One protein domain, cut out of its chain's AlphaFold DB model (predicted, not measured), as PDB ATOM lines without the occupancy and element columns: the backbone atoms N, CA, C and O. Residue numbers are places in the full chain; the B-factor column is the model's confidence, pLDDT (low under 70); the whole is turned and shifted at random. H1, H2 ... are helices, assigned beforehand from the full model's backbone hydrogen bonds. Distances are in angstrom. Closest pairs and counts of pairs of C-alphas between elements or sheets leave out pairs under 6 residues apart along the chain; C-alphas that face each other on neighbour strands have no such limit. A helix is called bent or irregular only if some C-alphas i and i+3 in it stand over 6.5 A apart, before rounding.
ATOM      1  N   LEU A 163     -18.022 -35.449  47.189       85.25
ATOM      2  CA  LEU A 163     -16.902 -34.791  47.863       85.25
ATOM      3  C   LEU A 163     -17.310 -33.426  48.425       85.25
ATOM      4  O   LEU A 163     -16.912 -33.087  49.533       85.25
ATOM      5  N   ARG A 164     -18.120 -32.648  47.697       86.62
ATOM      6  CA  ARG A 164     -18.649 -31.370  48.201       86.62
ATOM      7  C   ARG A 164     -19.523 -31.576  49.432       86.62
ATOM      8  O   ARG A 164     -19.356 -30.843  50.401       86.62
ATOM      9  N   LEU A 165     -20.403 -32.579  49.410       89.69
ATOM     10  CA  LEU A 165     -21.229 -32.942  50.565       89.69
ATOM     11  C   LEU A 165     -20.369 -33.382  51.751       89.69
ATOM     12  O   LEU A 165     -20.600 -32.924  52.863       89.69
ATOM     13  N   LEU A 166     -19.340 -34.200  51.517       88.94
ATOM     14  CA  LEU A 166     -18.405 -34.621  52.559       88.94
ATOM     15  C   LEU A 166     -17.646 -33.430  53.156       88.94
ATOM     16  O   LEU A 166     -17.541 -33.318  54.371       88.94
ATOM     17  N   VAL A 167     -17.137 -32.520  52.323       86.38
ATOM     18  CA  VAL A 167     -16.446 -31.307  52.784       86.38
ATOM     19  C   VAL A 167     -17.401 -30.401  53.564       86.38
ATOM     20  O   VAL A 167     -17.019 -29.893  54.616       86.38
ATOM     21  N   ALA A 168     -18.641 -30.232  53.100       88.56
ATOM     22  CA  ALA A 168     -19.665 -29.470  53.809       88.56
ATOM     23  C   ALA A 168     -20.019 -30.113  55.160       88.56
ATOM     24  O   ALA A 168     -20.103 -29.408  56.160       88.56
ATOM     25  N   LEU A 169     -20.150 -31.441  55.212       91.25
ATOM     26  CA  LEU A 169     -20.383 -32.191  56.445       91.25
ATOM     27  C   LEU A 169     -19.209 -32.046  57.420       91.25
ATOM     28  O   LEU A 169     -19.422 -31.795  58.602       91.25
ATOM     29  N   LEU A 170     -17.969 -32.157  56.935       89.81
ATOM     30  CA  LEU A 170     -16.770 -31.950  57.749       89.81
ATOM     31  C   LEU A 170     -16.688 -30.515  58.277       89.81
ATOM     32  O   LEU A 170     -16.304 -30.311  59.428       89.81
ATOM     33  N   LEU A 171     -17.060 -29.522  57.467       89.44
ATOM     34  CA  LEU A 171     -17.140 -28.131  57.901       89.44
ATOM     35  C   LEU A 171     -18.240 -27.938  58.952       89.44
ATOM     36  O   LEU A 171     -17.989 -27.312  59.976       89.44
ATOM     37  N   ALA A 172     -19.424 -28.516  58.748       91.62
ATOM     38  CA  ALA A 172     -20.521 -28.467  59.712       91.62
ATOM     39  C   ALA A 172     -20.134 -29.129  61.042       91.62
ATOM     40  O   ALA A 172     -20.365 -28.553  62.101       91.62
ATOM     41  N   LEU A 173     -19.467 -30.287  61.000       91.56
ATOM     42  CA  LEU A 173     -18.956 -30.974  62.186       91.56
ATOM     43  C   LEU A 173     -17.898 -30.135  62.916       91.56
ATOM     44  O   LEU A 173     -17.918 -30.052  64.142       91.56
ATOM     45  N   ARG A 174     -17.000 -29.474  62.177       91.56
ATOM     46  CA  ARG A 174     -16.016 -28.537  62.740       91.56
ATOM     47  C   ARG A 174     -16.686 -27.356  63.437       91.56
ATOM     48  O   ARG A 174     -16.311 -27.032  64.559       91.56
ATOM     49  N   LEU A 175     -17.682 -26.742  62.798       91.94
ATOM     50  CA  LEU A 175     -18.450 -25.639  63.378       91.94
ATOM     51  C   LEU A 175     -19.230 -26.089  64.615       91.94
ATOM     52  O   LEU A 175     -19.225 -25.385  65.619       91.94
ATOM     53  N   ALA A 176     -19.838 -27.276  64.578       92.94
ATOM     54  CA  ALA A 176     -20.536 -27.856  65.720       92.94
ATOM     55  C   ALA A 176     -19.581 -28.134  66.890       92.94
ATOM     56  O   ALA A 176     -19.911 -27.814  68.030       92.94
ATOM     57  N   LEU A 177     -18.383 -28.668  66.624       93.62
ATOM     58  CA  LEU A 177     -17.371 -28.908  67.654       93.62
ATOM     59  C   LEU A 177     -16.853 -27.594  68.253       93.62
ATOM     60  O   LEU A 177     -16.780 -27.473  69.473       93.62
ATOM     61  N   ALA A 178     -16.562 -26.588  67.421       93.69
ATOM     62  CA  ALA A 178     -16.182 -25.256  67.892       93.69
ATOM     63  C   ALA A 178     -17.291 -24.633  68.754       93.69
ATOM     64  O   ALA A 178     -17.034 -24.188  69.872       93.69
ATOM     65  N   LEU A 179     -18.542 -24.679  68.292       93.50
ATOM     66  CA  LEU A 179     -19.689 -24.186  69.050       93.50
ATOM     67  C   LEU A 179     -19.837 -24.924  70.387       93.50
ATOM     68  O   LEU A 179     -19.981 -24.278  71.421       93.50
ATOM     69  N   ALA A 180     -19.728 -26.254  70.399       92.31
ATOM     70  CA  ALA A 180     -19.792 -27.051  71.622       92.31
ATOM     71  C   ALA A 180     -18.683 -26.672  72.619       92.31
ATOM     72  O   ALA A 180     -18.955 -26.539  73.811       92.31
ATOM     73  N   THR A 181     -17.453 -26.432  72.145       94.00
ATOM     74  CA  THR A 181     -16.350 -25.976  73.012       94.00
ATOM     75  C   THR A 181     -16.605 -24.589  73.604       94.00
ATOM     76  O   THR A 181     -16.349 -24.378  74.790       94.00
ATOM     77  N   LEU A 182     -17.178 -23.661  72.830       93.38
ATOM     78  CA  LEU A 182     -17.545 -22.326  73.314       93.38
ATOM     79  C   LEU A 182     -18.691 -22.381  74.331       93.38
ATOM     80  O   LEU A 182     -18.627 -21.715  75.362       93.38
ATOM     81  N   LEU A 183     -19.709 -23.211  74.085       92.38
ATOM     82  CA  LEU A 183     -20.821 -23.417  75.016       92.38
ATOM     83  C   LEU A 183     -20.357 -24.080  76.321       92.38
ATOM     84  O   LEU A 183     -20.848 -23.726  77.390       92.38
ATOM     85  N   LEU A 184     -19.377 -24.989  76.266       91.50
ATOM     86  CA  LEU A 184     -18.765 -25.578  77.459       91.50
ATOM     87  C   LEU A 184     -18.005 -24.529  78.286       91.50
ATOM     88  O   LEU A 184     -18.173 -24.466  79.504       91.50
ATOM     89  N   LEU A 185     -17.199 -23.680  77.635       92.31
ATOM     90  CA  LEU A 185     -16.503 -22.570  78.297       92.31
ATOM     91  C   LEU A 185     -17.491 -21.575  78.916       92.31
ATOM     92  O   LEU A 185     -17.300 -21.140  80.052       92.31
ATOM     93  N   ARG A 186     -18.580 -21.263  78.205       91.12
ATOM     94  CA  ARG A 186     -19.669 -20.415  78.704       91.12
ATOM     95  C   ARG A 186     -20.343 -21.021  79.934       91.12
ATOM     96  O   ARG A 186     -20.502 -20.325  80.931       91.12
ATOM     97  N   ALA A 187     -20.675 -22.309  79.895       91.06
ATOM     98  CA  ALA A 187     -21.273 -23.015  81.025       91.06
ATOM     99  C   ALA A 187     -20.328 -23.077  82.239       91.06
ATOM    100  O   ALA A 187     -20.778 -23.031  83.381       91.06
ATOM    101  N   ARG A 188     -19.007 -23.136  82.018       90.56
ATOM    102  CA  ARG A 188     -18.023 -22.992  83.099       90.56
ATOM    103  C   ARG A 188     -18.025 -21.573  83.662       90.56
ATOM    104  O   ARG A 188     -18.057 -21.421  84.880       90.56
ATOM    105  N   TRP A 189     -18.042 -20.557  82.798       89.50
ATOM    106  CA  TRP A 189     -18.059 -19.146  83.188       89.50
ATOM    107  C   TRP A 189     -19.256 -18.793  84.075       89.50
ATOM    108  O   TRP A 189     -19.073 -18.129  85.086       89.50
ATOM    109  N   THR A 190     -20.460 -19.284  83.768       86.50
ATOM    110  CA  THR A 190     -21.663 -19.003  84.578       86.50
ATOM    111  C   THR A 190     -21.618 -19.599  85.986       86.50
ATOM    112  O   THR A 190     -22.348 -19.139  86.858       86.50
ATOM    113  N   THR A 191     -20.756 -20.591  86.231       84.75
ATOM    114  CA  THR A 191     -20.513 -21.151  87.574       84.75
ATOM    115  C   THR A 191     -19.386 -20.455  88.331       84.75
ATOM    116  O   THR A 191     -19.180 -20.734  89.513       84.75
ATOM    117  N   CYS A 192     -18.623 -19.582  87.669       86.25
ATOM    118  CA  CYS A 192     -17.525 -18.875  88.306       86.25
ATOM    119  C   CYS A 192     -18.072 -17.772  89.227       86.25
ATOM    120  O   CYS A 192     -18.929 -17.000  88.803       86.25
ATOM    121  N   PRO A 193     -17.519 -17.607  90.440       84.00
ATOM    122  CA  PRO A 193     -17.948 -16.562  91.374       84.00
ATOM    123  C   PRO A 193     -17.649 -15.137  90.875       84.00
ATOM    124  O   PRO A 193     -18.180 -14.174  91.410       84.00
ATOM    125  N   LEU A 194     -16.795 -15.004  89.855       83.69
ATOM    126  CA  LEU A 194     -16.459 -13.739  89.195       83.69
ATOM    127  C   LEU A 194     -17.479 -13.328  88.123       83.69
ATOM    128  O   LEU A 194     -17.416 -12.209  87.617       83.69
ATOM    129  N   ARG A 205     -38.769 -11.912  75.425       87.62
ATOM    130  CA  ARG A 205     -38.444 -12.270  74.038       87.62
ATOM    131  C   ARG A 205     -38.213 -10.989  73.218       87.62
ATOM    132  O   ARG A 205     -39.139 -10.182  73.132       87.62
ATOM    133  N   PRO A 206     -37.042 -10.812  72.581       89.00
ATOM    134  CA  PRO A 206     -36.776  -9.630  71.773       89.00
ATOM    135  C   PRO A 206     -37.570  -9.666  70.465       89.00
ATOM    136  O   PRO A 206     -37.947 -10.733  69.969       89.00
ATOM    137  N   ALA A 207     -37.784  -8.489  69.873       85.94
ATOM    138  CA  ALA A 207     -38.525  -8.341  68.619       85.94
ATOM    139  C   ALA A 207     -37.839  -9.040  67.430       85.94
ATOM    140  O   ALA A 207     -38.505  -9.489  66.500       85.94
ATOM    141  N   SER A 208     -36.510  -9.178  67.465       88.75
ATOM    142  CA  SER A 208     -35.741  -9.897  66.449       88.75
ATOM    143  C   SER A 208     -34.709 -10.825  67.089       88.75
ATOM    144  O   SER A 208     -33.871 -10.406  67.883       88.75
ATOM    145  N   LEU A 209     -34.746 -12.106  66.715       86.06
ATOM    146  CA  LEU A 209     -33.817 -13.121  67.231       86.06
ATOM    147  C   LEU A 209     -32.414 -13.028  66.612       86.06
ATOM    148  O   LEU A 209     -31.463 -13.552  67.176       86.06
ATOM    149  N   LEU A 210     -32.289 -12.356  65.464       87.56
ATOM    150  CA  LEU A 210     -31.014 -12.127  64.776       87.56
ATOM    151  C   LEU A 210     -30.287 -10.860  65.262       87.56
ATOM    152  O   LEU A 210     -29.203 -10.555  64.773       87.56
ATOM    153  N   SER A 211     -30.875 -10.112  66.199       91.19
ATOM    154  CA  SER A 211     -30.207  -8.979  66.845       91.19
ATOM    155  C   SER A 211     -29.230  -9.444  67.927       91.19
ATOM    156  O   SER A 211     -29.289 -10.582  68.399       91.19
ATOM    157  N   ALA A 212     -28.356  -8.539  68.376       90.06
ATOM    158  CA  ALA A 212     -27.488  -8.787  69.526       90.06
ATOM    159  C   ALA A 212     -28.293  -9.163  70.788       90.06
ATOM    160  O   ALA A 212     -27.899 -10.067  71.522       90.06
ATOM    161  N   GLU A 213     -29.452  -8.535  71.009       88.25
ATOM    162  CA  GLU A 213     -30.369  -8.882  72.105       88.25
ATOM    163  C   GLU A 213     -30.940 -10.296  71.945       88.25
ATOM    164  O   GLU A 213     -31.014 -11.052  72.913       88.25
ATOM    165  N   GLY A 214     -31.271 -10.685  70.710       89.81
ATOM    166  CA  GLY A 214     -31.658 -12.048  70.343       89.81
ATOM    167  C   GLY A 214     -30.604 -13.093  70.698       89.81
ATOM    168  O   GLY A 214     -30.942 -14.142  71.251       89.81
ATOM    169  N   LEU A 215     -29.327 -12.790  70.449       89.75
ATOM    170  CA  LEU A 215     -28.208 -13.666  70.799       89.75
ATOM    171  C   LEU A 215     -28.080 -13.845  72.319       89.75
ATOM    172  O   LEU A 215     -27.974 -14.975  72.793       89.75
ATOM    173  N   TRP A 216     -28.117 -12.752  73.087       88.38
ATOM    174  CA  TRP A 216     -28.054 -12.817  74.552       88.38
ATOM    175  C   TRP A 216     -29.256 -13.553  75.148       88.38
ATOM    176  O   TRP A 216     -29.076 -14.371  76.050       88.38
ATOM    177  N   TYR A 217     -30.455 -13.332  74.601       90.12
ATOM    178  CA  TYR A 217     -31.661 -14.074  74.960       90.12
ATOM    179  C   TYR A 217     -31.492 -15.581  74.708       90.12
ATOM    180  O   TYR A 217     -31.746 -16.388  75.601       90.12
ATOM    181  N   ALA A 218     -31.010 -15.976  73.525       89.69
ATOM    182  CA  ALA A 218     -30.798 -17.383  73.181       89.69
ATOM    183  C   ALA A 218     -29.752 -18.058  74.085       89.69
ATOM    184  O   ALA A 218     -29.957 -19.194  74.518       89.69
ATOM    185  N   LEU A 219     -28.660 -17.357  74.410       89.50
ATOM    186  CA  LEU A 219     -27.647 -17.834  75.353       89.50
ATOM    187  C   LEU A 219     -28.212 -17.985  76.771       89.50
ATOM    188  O   LEU A 219     -27.930 -18.982  77.431       89.50
ATOM    189  N   ASP A 220     -29.043 -17.047  77.236       88.25
ATOM    190  CA  ASP A 220     -29.673 -17.152  78.555       88.25
ATOM    191  C   ASP A 220     -30.641 -18.347  78.621       88.25
ATOM    192  O   ASP A 220     -30.565 -19.154  79.551       88.25
ATOM    193  N   VAL A 221     -31.478 -18.533  77.595       89.00
ATOM    194  CA  VAL A 221     -32.368 -19.700  77.471       89.00
ATOM    195  C   VAL A 221     -31.568 -21.007  77.456       89.00
ATOM    196  O   VAL A 221     -31.926 -21.951  78.161       89.00
ATOM    197  N   TRP A 222     -30.459 -21.060  76.711       89.25
ATOM    198  CA  TRP A 222     -29.561 -22.219  76.683       89.25
ATOM    199  C   TRP A 222     -28.969 -22.529  78.059       89.25
ATOM    200  O   TRP A 222     -29.015 -23.671  78.521       89.25
ATOM    201  N   ASP A 223     -28.442 -21.509  78.732       88.81
ATOM    202  CA  ASP A 223     -27.804 -21.653  80.034       88.81
ATOM    203  C   ASP A 223     -28.827 -22.067  81.126       88.81
ATOM    204  O   ASP A 223     -28.429 -22.644  82.137       88.81
ATOM    205  N   ARG A 224     -30.136 -21.797  80.947       86.62
ATOM    206  CA  ARG A 224     -31.229 -22.272  81.831       86.62
ATOM    207  C   ARG A 224     -31.730 -23.676  81.483       86.62
ATOM    208  O   ARG A 224     -32.357 -24.324  82.321       86.62
ATOM    209  N   ALA A 225     -31.487 -24.158  80.265       89.94
ATOM    210  CA  ALA A 225     -32.009 -25.439  79.814       89.94
ATOM    211  C   ALA A 225     -31.369 -26.606  80.601       89.94
ATOM    212  O   ALA A 225     -30.137 -26.734  80.629       89.94
ATOM    213  N   PRO A 226     -32.171 -27.511  81.197       85.62
ATOM    214  CA  PRO A 226     -31.653 -28.594  82.035       85.62
ATOM    215  C   PRO A 226     -30.815 -29.607  81.243       85.62
ATOM    216  O   PRO A 226     -29.820 -30.116  81.756       85.62
ATOM    217  N   ALA A 227     -31.184 -29.869  79.986       82.38
ATOM    218  CA  ALA A 227     -30.499 -30.821  79.111       82.38
ATOM    219  C   ALA A 227     -29.197 -30.272  78.491       82.38
ATOM    220  O   ALA A 227     -28.355 -31.054  78.060       82.38
ATOM    221  N   GLY A 228     -29.037 -28.945  78.436       82.25
ATOM    222  CA  GLY A 228     -27.915 -28.274  77.777       82.25
ATOM    223  C   GLY A 228     -26.993 -27.592  78.780       82.25
ATOM    224  O   GLY A 228     -26.051 -28.205  79.282       82.25
ATOM    225  N   GLY A 229     -27.275 -26.321  79.082       85.75
ATOM    226  CA  GLY A 229     -26.426 -25.469  79.916       85.75
ATOM    227  C   GLY A 229     -26.153 -26.028  81.312       85.75
ATOM    228  O   GLY A 229     -24.997 -26.102  81.725       85.75
ATOM    229  N   VAL A 230     -27.185 -26.508  82.016       86.94
ATOM    230  CA  VAL A 230     -27.026 -27.051  83.380       86.94
ATOM    231  C   VAL A 230     -26.221 -28.354  83.377       86.94
ATOM    232  O   VAL A 230     -25.357 -28.557  84.233       86.94
ATOM    233  N   ALA A 231     -26.469 -29.240  82.411       89.25
ATOM    234  CA  ALA A 231     -25.727 -30.491  82.270       89.25
ATOM    235  C   ALA A 231     -24.246 -30.243  81.929       89.25
ATOM    236  O   ALA A 231     -23.365 -30.825  82.566       89.25
ATOM    237  N   LEU A 232     -23.960 -29.335  80.988       90.06
ATOM    238  CA  LEU A 232     -22.594 -28.950  80.619       90.06
ATOM    239  C   LEU A 232     -21.858 -28.254  81.763       90.06
ATOM    240  O   LEU A 232     -20.688 -28.550  81.984       90.06
ATOM    241  N   ALA A 233     -22.528 -27.393  82.531       88.81
ATOM    242  CA  ALA A 233     -21.942 -26.740  83.702       88.81
ATOM    243  C   ALA A 233     -21.524 -27.763  84.773       88.81
ATOM    244  O   ALA A 233     -20.423 -27.683  85.319       88.81
ATOM    245  N   ARG A 234     -22.366 -28.779  85.025       88.81
ATOM    246  CA  ARG A 234     -22.051 -29.898  85.933       88.81
ATOM    247  C   ARG A 234     -20.907 -30.771  85.424       88.81
ATOM    248  O   ARG A 234     -20.148 -31.311  86.220       88.81
ATOM    249  N   LEU A 235     -20.797 -30.952  84.110       87.19
ATOM    250  CA  LEU A 235     -19.688 -31.689  83.512       87.19
ATOM    251  C   LEU A 235     -18.384 -30.885  83.624       87.19
ATOM    252  O   LEU A 235     -17.363 -31.414  84.056       87.19
ATOM    253  N   ALA A 236     -18.436 -29.593  83.295       89.88
ATOM    254  CA  ALA A 236     -17.307 -28.674  83.356       89.88
ATOM    255  C   ALA A 236     -16.782 -28.482  84.785       89.88
ATOM    256  O   ALA A 236     -15.581 -28.297  84.974       89.88
ATOM    257  N   SER A 237     -17.652 -28.551  85.799       87.62
ATOM    258  CA  SER A 237     -17.249 -28.416  87.201       87.62
ATOM    259  C   SER A 237     -16.458 -29.607  87.744       87.62
ATOM    260  O   SER A 237     -15.730 -29.438  88.718       87.62
ATOM    261  N   ARG A 238     -16.531 -30.778  87.093       90.38
ATOM    262  CA  ARG A 238     -15.720 -31.957  87.444       90.38
ATOM    263  C   ARG A 238     -14.266 -31.842  86.991       90.38
ATOM    264  O   ARG A 238     -13.422 -32.574  87.498       90.38
ATOM    265  N   ALA A 239     -13.971 -30.960  86.039       88.62
ATOM    266  CA  ALA A 239     -12.628 -30.771  85.511       88.62
ATOM    267  C   ALA A 239     -11.935 -29.558  86.164       88.62
ATOM    268  O   ALA A 239     -12.554 -28.496  86.334       88.62
ATOM    269  N   PRO A 240     -10.635 -29.661  86.495       91.12
ATOM    270  CA  PRO A 240      -9.868 -28.501  86.920       91.12
ATOM    271  C   PRO A 240      -9.804 -27.471  85.781       91.12
ATOM    272  O   PRO A 240      -9.638 -27.821  84.611       91.12
ATOM    273  N   LEU A 241      -9.924 -26.186  86.133       90.25
ATOM    274  CA  LEU A 241      -9.932 -25.065  85.186       90.25
ATOM    275  C   LEU A 241      -8.772 -25.091  84.165       90.25
ATOM    276  O   LEU A 241      -9.067 -24.940  82.979       90.25
ATOM    277  N   PRO A 242      -7.493 -25.309  84.548       91.25
ATOM    278  CA  PRO A 242      -6.396 -25.293  83.578       91.25
ATOM    279  C   PRO A 242      -6.515 -26.401  82.526       91.25
ATOM    280  O   PRO A 242      -6.250 -26.152  81.354       91.25
ATOM    281  N   LEU A 243      -6.970 -27.599  82.910       92.81
ATOM    282  CA  LEU A 243      -7.163 -28.704  81.969       92.81
ATOM    283  C   LEU A 243      -8.299 -28.405  80.988       92.81
ATOM    284  O   LEU A 243      -8.185 -28.698  79.802       92.81
ATOM    285  N   LEU A 244      -9.380 -27.792  81.477       92.31
ATOM    286  CA  LEU A 244     -10.502 -27.384  80.638       92.31
ATOM    287  C   LEU A 244     -10.069 -26.319  79.624       92.31
ATOM    288  O   LEU A 244     -10.385 -26.444  78.443       92.31
ATOM    289  N   LEU A 245      -9.316 -25.304  80.060       93.06
ATOM    290  CA  LEU A 245      -8.803 -24.255  79.175       93.06
ATOM    291  C   LEU A 245      -7.808 -24.808  78.150       93.06
ATOM    292  O   LEU A 245      -7.942 -24.512  76.965       93.06
ATOM    293  N   ALA A 246      -6.861 -25.649  78.574       94.19
ATOM    294  CA  ALA A 246      -5.908 -26.293  77.673       94.19
ATOM    295  C   ALA A 246      -6.618 -27.198  76.654       94.19
ATOM    296  O   ALA A 246      -6.324 -27.139  75.462       94.19
ATOM    297  N   GLY A 247      -7.601 -27.987  77.101       93.69
ATOM    298  CA  GLY A 247      -8.415 -28.836  76.233       93.69
ATOM    299  C   GLY A 247      -9.249 -28.035  75.234       93.69
ATOM    300  O   GLY A 247      -9.296 -28.384  74.057       93.69
ATOM    301  N   ALA A 248      -9.860 -26.928  75.668       93.25
ATOM    302  CA  ALA A 248     -10.615 -26.044  74.785       93.25
ATOM    303  C   ALA A 248      -9.707 -25.343  73.763       93.25
ATOM    304  O   ALA A 248     -10.037 -25.306  72.579       93.25
ATOM    305  N   ALA A 249      -8.540 -24.851  74.191       93.38
ATOM    306  CA  ALA A 249      -7.543 -24.266  73.300       93.38
ATOM    307  C   ALA A 249      -7.053 -25.287  72.263       93.38
ATOM    308  O   ALA A 249      -7.030 -24.985  71.071       93.38
ATOM    309  N   ALA A 250      -6.744 -26.515  72.691       92.31
ATOM    310  CA  ALA A 250      -6.356 -27.600  71.797       92.31
ATOM    311  C   ALA A 250      -7.481 -27.957  70.813       92.31
ATOM    312  O   ALA A 250      -7.226 -28.084  69.618       92.31
ATOM    313  N   ALA A 251      -8.730 -28.067  71.271       91.81
ATOM    314  CA  ALA A 251      -9.869 -28.374  70.410       91.81
ATOM    315  C   ALA A 251     -10.108 -27.280  69.356       91.81
ATOM    316  O   ALA A 251     -10.235 -27.591  68.170       91.81
ATOM    317  N   LEU A 252     -10.101 -26.005  69.756       90.94
ATOM    318  CA  LEU A 252     -10.234 -24.871  68.836       90.94
ATOM    319  C   LEU A 252      -9.064 -24.806  67.843       90.94
ATOM    320  O   LEU A 252      -9.279 -24.576  66.651       90.94
ATOM    321  N   TYR A 253      -7.840 -25.078  68.304       88.81
ATOM    322  CA  TYR A 253      -6.658 -25.149  67.449       88.81
ATOM    323  C   TYR A 253      -6.776 -26.269  66.408       88.81
ATOM    324  O   TYR A 253      -6.618 -26.012  65.214       88.81
ATOM    325  N   LEU A 254      -7.131 -27.488  66.834       87.62
ATOM    326  CA  LEU A 254      -7.313 -28.648  65.955       87.62
ATOM    327  C   LEU A 254      -8.419 -28.416  64.918       87.62
ATOM    328  O   LEU A 254      -8.242 -28.751  63.745       87.62
ATOM    329  N   VAL A 255      -9.535 -27.795  65.312       88.50
ATOM    330  CA  VAL A 255     -10.612 -27.402  64.386       88.50
ATOM    331  C   VAL A 255     -10.121 -26.368  63.363       88.50
ATOM    332  O   VAL A 255     -10.493 -26.431  62.184       88.50
ATOM    333  N   GLY A 256      -9.247 -25.457  63.795       83.50
ATOM    334  CA  GLY A 256      -8.605 -24.435  62.969       83.50
ATOM    335  C   GLY A 256      -7.548 -24.951  61.988       83.50
ATOM    336  O   GLY A 256      -7.159 -24.215  61.074       83.50
ATOM    337  N   LEU A 257      -7.092 -26.202  62.118       83.25
ATOM    338  CA  LEU A 257      -6.109 -26.789  61.207       83.25
ATOM    339  C   LEU A 257      -6.703 -27.010  59.813       83.25
ATOM    340  O   LEU A 257      -7.790 -27.577  59.634       83.25
TER     341      LEU A 257
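This is residues 163 to 194 and 205 to 257 of the 363 residues of the protein "PIG-H domain-containing protein" of Purpureocillium lilacinum (UniProt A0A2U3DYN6). Look first for a long helix, H1, with H4 running back beside it and H3 packed across its residues 183 to 190; H2 reaches away from H3's start. Residues 163 to 170 stick out. The printed part has 85 residues, four helices in order H1 to H4 and no named strand; it is all helix, loose, with a radius of gyration of the C-alphas of 15.0 A, spanning 44 by 39 by 21 A.

Find C-alpha 163 at (-16.902, -34.791, 47.863); there H1, residues 163 to 190, begins its 40.2 A. H2 is residues 212 to 224, 18.6 A. H3, residues 226 to 236, 14.4 A, is only just irregular: C-alphas 227 and 230 are 6.7 A apart. H4, residues 241 to 256, 22.3 A, ends at C-alpha 256 (-8.605, -24.435, 62.969).

H1 touches H4 with residues 174 to 185 alone, at a shallow tilt of 20 degrees, opposite ways; closest are C-alphas Arg 174 and Val 255, 5.8 A. H1 touches H3, about perpendicular at 74 degrees; closest are C-alphas Ala 187 and Ala 233, 4.6 A. H2 and H3 touch only at the corner, closest C-alphas Asp 223 and Gly 229, 4.1 A. H2 and H4 are apart. Every O i to N i+4 pair is within hydrogen-bond range in H1, H2 and H4; H3 has 5 of 7.

Residues 195 to 204 are not printed; C-alphas 194 and 205 are 26.7 A apart. No printed residue is under 70 in pLDDT.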